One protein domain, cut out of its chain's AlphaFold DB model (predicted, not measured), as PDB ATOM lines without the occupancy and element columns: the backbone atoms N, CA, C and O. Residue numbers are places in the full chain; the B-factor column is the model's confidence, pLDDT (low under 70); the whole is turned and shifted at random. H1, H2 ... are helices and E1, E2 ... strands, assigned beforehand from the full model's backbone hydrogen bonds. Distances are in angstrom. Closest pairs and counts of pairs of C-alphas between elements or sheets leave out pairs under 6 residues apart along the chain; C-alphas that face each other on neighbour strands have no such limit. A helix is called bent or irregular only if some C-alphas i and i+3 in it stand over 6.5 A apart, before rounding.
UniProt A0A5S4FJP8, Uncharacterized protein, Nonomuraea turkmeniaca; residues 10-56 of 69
ATOM      1  N   MET A  10      45.081  -0.433  21.059       80.94
ATOM      2  CA  MET A  10      45.842  -0.260  22.291       80.94
ATOM      3  C   MET A  10      47.146   0.456  21.960       80.94
ATOM      4  O   MET A  10      47.861   0.033  21.051       80.94
ATOM      5  N   ASP A  11      47.458   1.529  22.678       80.88
ATOM      6  CA  ASP A  11      48.748   2.194  22.532       80.88
ATOM      7  C   ASP A  11      49.845   1.542  23.393       80.88
ATOM      8  O   ASP A  11      49.625   0.558  24.104       80.88
ATOM      9  N   ARG A  12      51.065   2.085  23.312       77.38
ATOM     10  CA  ARG A  12      52.244   1.544  24.013       77.38
ATOM     11  C   ARG A  12      52.154   1.647  25.538       77.38
ATOM     12  O   ARG A  12      52.875   0.927  26.221       77.38
ATOM     13  N   GLU A  13      51.292   2.513  26.058       78.81
ATOM     14  CA  GLU A  13      51.054   2.703  27.492       78.81
ATOM     15  C   GLU A  13      49.888   1.834  27.993       78.81
ATOM     16  O   GLU A  13      49.531   1.883  29.167       78.81
ATOM     17  N   GLY A  14      49.291   1.015  27.120       71.94
ATOM     18  CA  GLY A  14      48.154   0.163  27.457       71.94
ATOM     19  C   GLY A  14      46.814   0.898  27.449       71.94
ATOM     20  O   GLY A  14      45.813   0.327  27.884       71.94
ATOM     21  N   ARG A  15      46.757   2.138  26.947       78.06
ATOM     22  CA  ARG A  15      45.498   2.868  26.773       78.06
ATOM     23  C   ARG A  15      44.722   2.298  25.593       78.06
ATOM     24  O   ARG A  15      45.303   2.036  24.543       78.06
ATOM     25  N   VAL A  16      43.419   2.113  25.770       77.62
ATOM     26  CA  VAL A  16      42.513   1.535  24.776       77.62
ATOM     27  C   VAL A  16      41.679   2.642  24.153       77.62
ATOM     28  O   VAL A  16      40.925   3.311  24.846       77.62
ATOM     29  N   TRP A  17      41.799   2.801  22.846       82.38
ATOM     30  CA  TRP A  17      41.145   3.818  22.040       82.38
ATOM     31  C   TRP A  17      40.104   3.177  21.131       82.38
ATOM     32  O   TRP A  17      40.340   2.100  20.583       82.38
ATOM     33  N   MET A  18      38.968   3.833  20.934       82.75
ATOM     34  CA  MET A  18      37.899   3.331  20.078       82.75
ATOM     35  C   MET A  18      37.242   4.458  19.296       82.75
ATOM     36  O   MET A  18      37.046   5.554  19.808       82.75
ATOM     37  N   GLU A  19      36.888   4.171  18.050       82.69
ATOM     38  CA  GLU A  19      36.097   5.072  17.225       82.69
ATOM     39  C   GLU A  19      34.626   5.002  17.650       82.69
ATOM     40  O   GLU A  19      34.072   3.915  17.817       82.69
ATOM     41  N   THR A  20      33.976   6.151  17.815       77.00
ATOM     42  CA  THR A  20      32.599   6.215  18.336       77.00
ATOM     43  C   THR A  20      31.520   6.050  17.266       77.00
ATOM     44  O   THR A  20      30.331   6.019  17.579       77.00
ATOM     45  N   GLY A  21      31.905   6.018  15.987       79.12
ATOM     46  CA  GLY A  21      30.976   6.112  14.857       79.12
ATOM     47  C   GLY A  21      30.374   7.513  14.663       79.12
ATOM     48  O   GLY A  21      29.600   7.719  13.728       79.12
ATOM     49  N   GLN A  22      30.743   8.492  15.497       79.19
ATOM     50  CA  GLN A  22      30.320   9.886  15.372       79.19
ATOM     51  C   GLN A  22      31.419  10.746  14.745       79.19
ATOM     52  O   GLN A  22      32.613  10.486  14.906       79.19
ATOM     53  N   LYS A  23      31.003  11.810  14.054       84.69
ATOM     54  CA  LYS A  23      31.900  12.813  13.473       84.69
ATOM     55  C   LYS A  23      31.868  14.106  14.272       84.69
ATOM     56  O   LYS A  23      30.808  14.543  14.720       84.69
ATOM     57  N   GLN A  24      33.020  14.749  14.396       85.00
ATOM     58  CA  GLN A  24      33.150  16.073  14.983       85.00
ATOM     59  C   GLN A  24      32.456  17.098  14.047       85.00
ATOM     60  O   GLN A  24      32.779  17.140  12.861       85.00
ATOM     61  N   PRO A  25      31.506  17.929  14.523       80.94
ATOM     62  CA  PRO A  25      30.663  18.757  13.639       80.94
ATOM     63  C   PRO A  25      31.379  19.845  12.820       80.94
ATOM     64  O   PRO A  25      30.893  20.262  11.776       80.94
ATOM     65  N   LYS A  26      32.507  20.347  13.320       84.81
ATOM     66  CA  LYS A  26      33.347  21.391  12.722       84.81
ATOM     67  C   LYS A  26      34.407  20.838  11.767       84.81
ATOM     68  O   LYS A  26      34.683  21.488  10.767       84.81
ATOM     69  N   THR A  27      35.030  19.702  12.083       90.81
ATOM     70  CA  THR A  27      36.134  19.133  11.284       90.81
ATOM     71  C   THR A  27      35.683  17.981  10.389       90.81
ATOM     72  O   THR A  27      36.339  17.684   9.397       90.81
ATOM     73  N   GLY A  28      34.554  17.340  10.702       87.50
ATOM     74  CA  GLY A  28      34.069  16.148  10.003       87.50
ATOM     75  C   GLY A  28      34.885  14.884  10.292       87.50
ATOM     76  O   GLY A  28      34.608  13.835   9.706       87.50
ATOM     77  N   GLU A  29      35.873  14.970  11.182       80.81
ATOM     78  CA  GLU A  29      36.741  13.859  11.566       80.81
ATOM     79  C   GLU A  29      36.014  12.893  12.500       80.81
ATOM     80  O   GLU A  29      35.139  13.296  13.271       80.81
ATOM     81  N   MET A  30      36.381  11.613  12.439       82.25
ATOM     82  CA  MET A  30      35.843  10.612  13.358       82.25
ATOM     83  C   MET A  30      36.316  10.892  14.782       82.25
ATOM     84  O   MET A  30      37.492  11.166  15.021       82.25
ATOM     85  N   ILE A  31      35.395  10.804  15.737       80.25
ATOM     86  CA  ILE A  31      35.715  10.948  17.154       80.25
ATOM     87  C   ILE A  31      36.312   9.626  17.651       80.25
ATOM     88  O   ILE A  31      35.708   8.561  17.499       80.25
ATOM     89  N   ILE A  32      37.501   9.711  18.249       79.88
ATOM     90  CA  ILE A  32      38.200   8.595  18.894       79.88
ATOM     91  C   ILE A  32      38.229   8.856  20.399       79.88
ATOM     92  O   ILE A  32      38.601   9.943  20.838       79.88
ATOM     93  N   GLU A  33      37.867   7.853  21.191       76.94
ATOM     94  CA  GLU A  33      37.745   7.965  22.641       76.94
ATOM     95  C   GLU A  33      38.589   6.950  23.391       76.94
ATOM     96  O   GLU A  33      38.749   5.804  22.975       76.94
ATOM     97  N   LEU A  34      39.097   7.392  24.537       74.25
ATOM     98  CA  LEU A  34      39.880   6.594  25.464       74.25
ATOM     99  C   LEU A  34      38.956   5.809  26.406       74.25
ATOM    100  O   LEU A  34      38.315   6.382  27.279       74.25
ATOM    101  N   LEU A  35      38.906   4.488  26.268       74.12
ATOM    102  CA  LEU A  35      38.003   3.622  27.029       74.12
ATOM    103  C   LEU A  35      38.462   3.359  28.462       74.12
ATOM    104  O   LEU A  35      37.635   3.253  29.360       74.12
ATOM    105  N   ASN A  36      39.769   3.230  28.695       69.19
ATOM    106  CA  ASN A  36      40.315   2.786  29.984       69.19
ATOM    107  C   ASN A  36      41.105   3.865  30.744       69.19
ATOM    108  O   ASN A  36      41.784   3.549  31.718       69.19
ATOM    109  N   GLY A  37      41.015   5.128  30.327       51.72
ATOM    110  CA  GLY A  37      41.617   6.255  31.033       51.72
ATOM    111  C   GLY A  37      40.625   7.402  31.131       51.72
ATOM    112  O   GLY A  37      40.368   8.046  30.129       51.72
ATOM    113  N   HIS A  38      40.058   7.624  32.322       46.81
ATOM    114  CA  HIS A  38      39.302   8.823  32.725       46.81
ATOM    115  C   HIS A  38      38.526   9.560  31.605       46.81
ATOM    116  O   HIS A  38      38.549  10.790  31.541       46.81
ATOM    117  N   ALA A  39      37.812   8.848  30.726       51.62
ATOM    118  CA  ALA A  39      36.891   9.479  29.791       51.62
ATOM    119  C   ALA A  39      35.680   9.954  30.592       51.62
ATOM    120  O   ALA A  39      34.713   9.229  30.807       51.62
ATOM    121  N   SER A  40      35.763  11.186  31.081       47.06
ATOM    122  CA  SER A  40      34.791  11.793  31.990       47.06
ATOM    123  C   SER A  40      33.423  12.069  31.356       47.06
ATOM    124  O   SER A  40      32.517  12.489  32.067       47.06
ATOM    125  N   GLY A  41      33.244  11.825  30.053       48.75
ATOM    126  CA  GLY A  41      31.998  12.159  29.356       48.75
ATOM    127  C   GLY A  41      31.398  11.071  28.469       48.75
ATOM    128  O   GLY A  41      30.190  11.092  28.261       48.75
ATOM    129  N   SER A  42      32.189  10.119  27.964       49.28
ATOM    130  CA  SER A  42      31.765   9.333  26.794       49.28
ATOM    131  C   SER A  42      31.844   7.811  26.942       49.28
ATOM    132  O   SER A  42      31.605   7.041  26.025       49.28
ATOM    133  N   VAL A  43      32.031   7.335  28.169       59.34
ATOM    134  CA  VAL A  43      31.823   5.915  28.494       59.34
ATOM    135  C   VAL A  43      30.329   5.527  28.447       59.34
ATOM    136  O   VAL A  43      29.984   4.351  28.340       59.34
ATOM    137  N   ALA A  44      29.417   6.507  28.492       58.50
ATOM    138  CA  ALA A  44      27.975   6.272  28.561       58.50
ATOM    139  C   ALA A  44      27.410   5.540  27.330       58.50
ATOM    140  O   ALA A  44      26.574   4.652  27.493       58.50
ATOM    141  N   TRP A  45      27.871   5.860  26.115       64.81
ATOM    142  CA  TRP A  45      27.371   5.201  24.903       64.81
ATOM    143  C   TRP A  45      27.899   3.766  24.780       64.81
ATOM    144  O   TRP A  45      27.143   2.865  24.420       64.81
ATOM    145  N   VAL A  46      29.158   3.528  25.168       65.31
ATOM    146  CA  VAL A  46      29.749   2.181  25.197       65.31
ATOM    147  C   VAL A  46      28.999   1.308  26.196       65.31
ATOM    148  O   VAL A  46      28.602   0.193  25.865       65.31
ATOM    149  N   ASN A  47      28.703   1.846  27.381       66.25
ATOM    150  CA  ASN A  47      27.874   1.161  28.369       66.25
ATOM    151  C   ASN A  47      26.449   0.898  27.857       66.25
ATOM    152  O   ASN A  47      25.906  -0.176  28.110       66.25
ATOM    153  N   ALA A  48      25.845   1.841  27.126       66.69
ATOM    154  CA  ALA A  48      24.510   1.675  26.554       66.69
ATOM    155  C   ALA A  48      24.458   0.583  25.472       66.69
ATOM    156  O   ALA A  48      23.459  -0.126  25.365       66.69
ATOM    157  N   GLN A  49      25.526   0.429  24.686       67.00
ATOM    158  CA  GLN A  49      25.567  -0.512  23.568       67.00
ATOM    159  C   GLN A  49      26.122  -1.893  23.952       67.00
ATOM    160  O   GLN A  49      25.703  -2.902  23.383       67.00
ATOM    161  N   PHE A  50      27.038  -1.960  24.920       66.50
ATOM    162  CA  PHE A  50      27.809  -3.172  25.230       66.50
ATOM    163  C   PHE A  50      27.762  -3.592  26.705       66.50
ATOM    164  O   PHE A  50      28.239  -4.676  27.049       66.50
ATOM    165  N   GLY A  51      27.145  -2.790  27.573       64.25
ATOM    166  CA  GLY A  51      27.144  -3.000  29.018       64.25
ATOM    167  C   GLY A  51      28.409  -2.461  29.704       64.25
ATOM    168  O   GLY A  51      29.271  -1.888  29.043       64.25
ATOM    169  N   PRO A  52      28.522  -2.620  31.037       65.12
ATOM    170  CA  PRO A  52      29.587  -1.998  31.822       65.12
ATOM    171  C   PRO A  52      30.987  -2.380  31.334       65.12
ATOM    172  O   PRO A  52      31.285  -3.572  31.204       65.12
ATOM    173  N   LEU A  53      31.849  -1.383  31.112       60.84
ATOM    174  CA  LEU A  53      33.229  -1.573  30.650       60.84
ATOM    175  C   LEU A  53      34.022  -2.579  31.497       60.84
ATOM    176  O   LEU A  53      34.774  -3.373  30.937       60.84
ATOM    177  N   GLU A  54      33.829  -2.615  32.820       62.69
ATOM    178  CA  GLU A  54      34.500  -3.573  33.714       62.69
ATOM    179  C   GLU A  54      34.163  -5.048  33.422       62.69
ATOM    180  O   GLU A  54      34.847  -5.952  33.900       62.69
ATOM    181  N   ARG A  55      33.118  -5.310  32.626       62.56
ATOM    182  CA  ARG A  55      32.717  -6.653  32.177       62.56
ATOM    183  C   ARG A  55      33.208  -6.987  30.768       62.56
ATOM    184  O   ARG A  55      33.028  -8.126  30.322       62.56
ATOM    185  N   LEU A  56      33.799  -6.029  30.055       61.59
ATOM    186  CA  LEU A  56      34.352  -6.263  28.727       61.59
ATOM    187  C   LEU A  56      35.725  -6.926  28.857       61.59
ATOM    188  O   LEU A  56      36.663  -6.382  29.432       61.59
TER     189      LEU A  56
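AT A GLANCE: This is residues 10 to 56 of the 69 residues of an uncharacterized protein of Nonomuraea turkmeniaca (UniProt A0A5S4FJP8). The model is a two-stranded hairpin, E1 and E2, with a turn at residues 24 to 29 at one end, and one short helix, H1, set off from the strands toward the other end. E1 bends partway along the hairpin, the loop of residues 35 to 42 swings from the end of E2 round to H1, and a short tail leads away at each end of the printed part, residues 10 to 15 before E1 and residues 51 to 56 after H1. The printed part has 47 residues with two named strands and one named helix, in the order E1, E2, H1 along the chain, and the sheet has the order E1 - E2, antiparallel. The class is mixed, helices and strands, with 21 residues in named elements, under half of those printed. The whole is only just compact, close to loose, with a radius of gyration of the C-alphas of 11.4 A, and the C-alphas span 33 by 28 by 16 A along their three main axes.

IN THESE COORDINATES: The longest strand by residues is E1, residues 16 to 23, Val 16 to Lys 23. It measures 19.2 A from first to last C-alpha, from C-alpha 16 at (42.513, 1.535, 24.776) to C-alpha 23 at (31.900, 12.813, 13.473). It bends by 53 degrees at residue 20. E2, residues 30 to 34, Met 30 to Leu 34, measures 13.4 A and ends at C-alpha 34 at (39.880, 6.594, 25.464). H1, residues 43 to 50, Val 43 to Phe 50, measures 10.5 A and ends at C-alpha 50 at (27.809, -3.172, 25.230). It is not bent.

HOW THE PARTS SIT: E1 and E2 are neighbour strands and form a hairpin. They are antiparallel, with an angle of 149 degrees between their N-to-C directions. Toward the beginning of E1, the C-alphas of Trp 17 and Leu 34 face each other at 4.6 A, and those of Glu 19 and Ile 32 at 4.4 A. At the other end, beside the turn, the C-alphas of Lys 23 and Met 30 face each other at 4.5 A. Around the bend in E1, C-alpha 31 faces both C-alpha 20 and C-alpha 22, at 5.8 A each. N 18 and O 33 are within hydrogen-bond range at 2.8 A, and so are N 33 and O 18, also at 2.8 A. Beyond them, N 20 and O 31 are 3.0 A apart, and N 31 and O 22 are 2.9 A apart, both within hydrogen-bond range. The link from E1 to E2, residues 24 to 29, is short but not tight. The link from E2 to H1, residues 35 to 42, is also short but not tight. H1 and E1 are apart, but only just: their closest C-alphas are 8.5 A from each other. In H1 every O i to N i+4 pair is within hydrogen-bond range.

THE WHOLE: The two C-alphas farthest apart are those of Lys 26, in the turn between E1 and E2, and Arg 55, near the end of the printed part, at 34.1 A. The first and last printed C-alphas, those of Met 10 and Leu 56, are 14.5 A apart. The printed part runs from residue 10 to residue 56 of a chain of 69 residues and has no cut. None of its links between named elements is long. The mean pLDDT of the printed part is 71.2. Residues 36 to 56 are under 70, and this stretch holds H1, whose mean is 64; the means of E1 and E2 are 81 and 79.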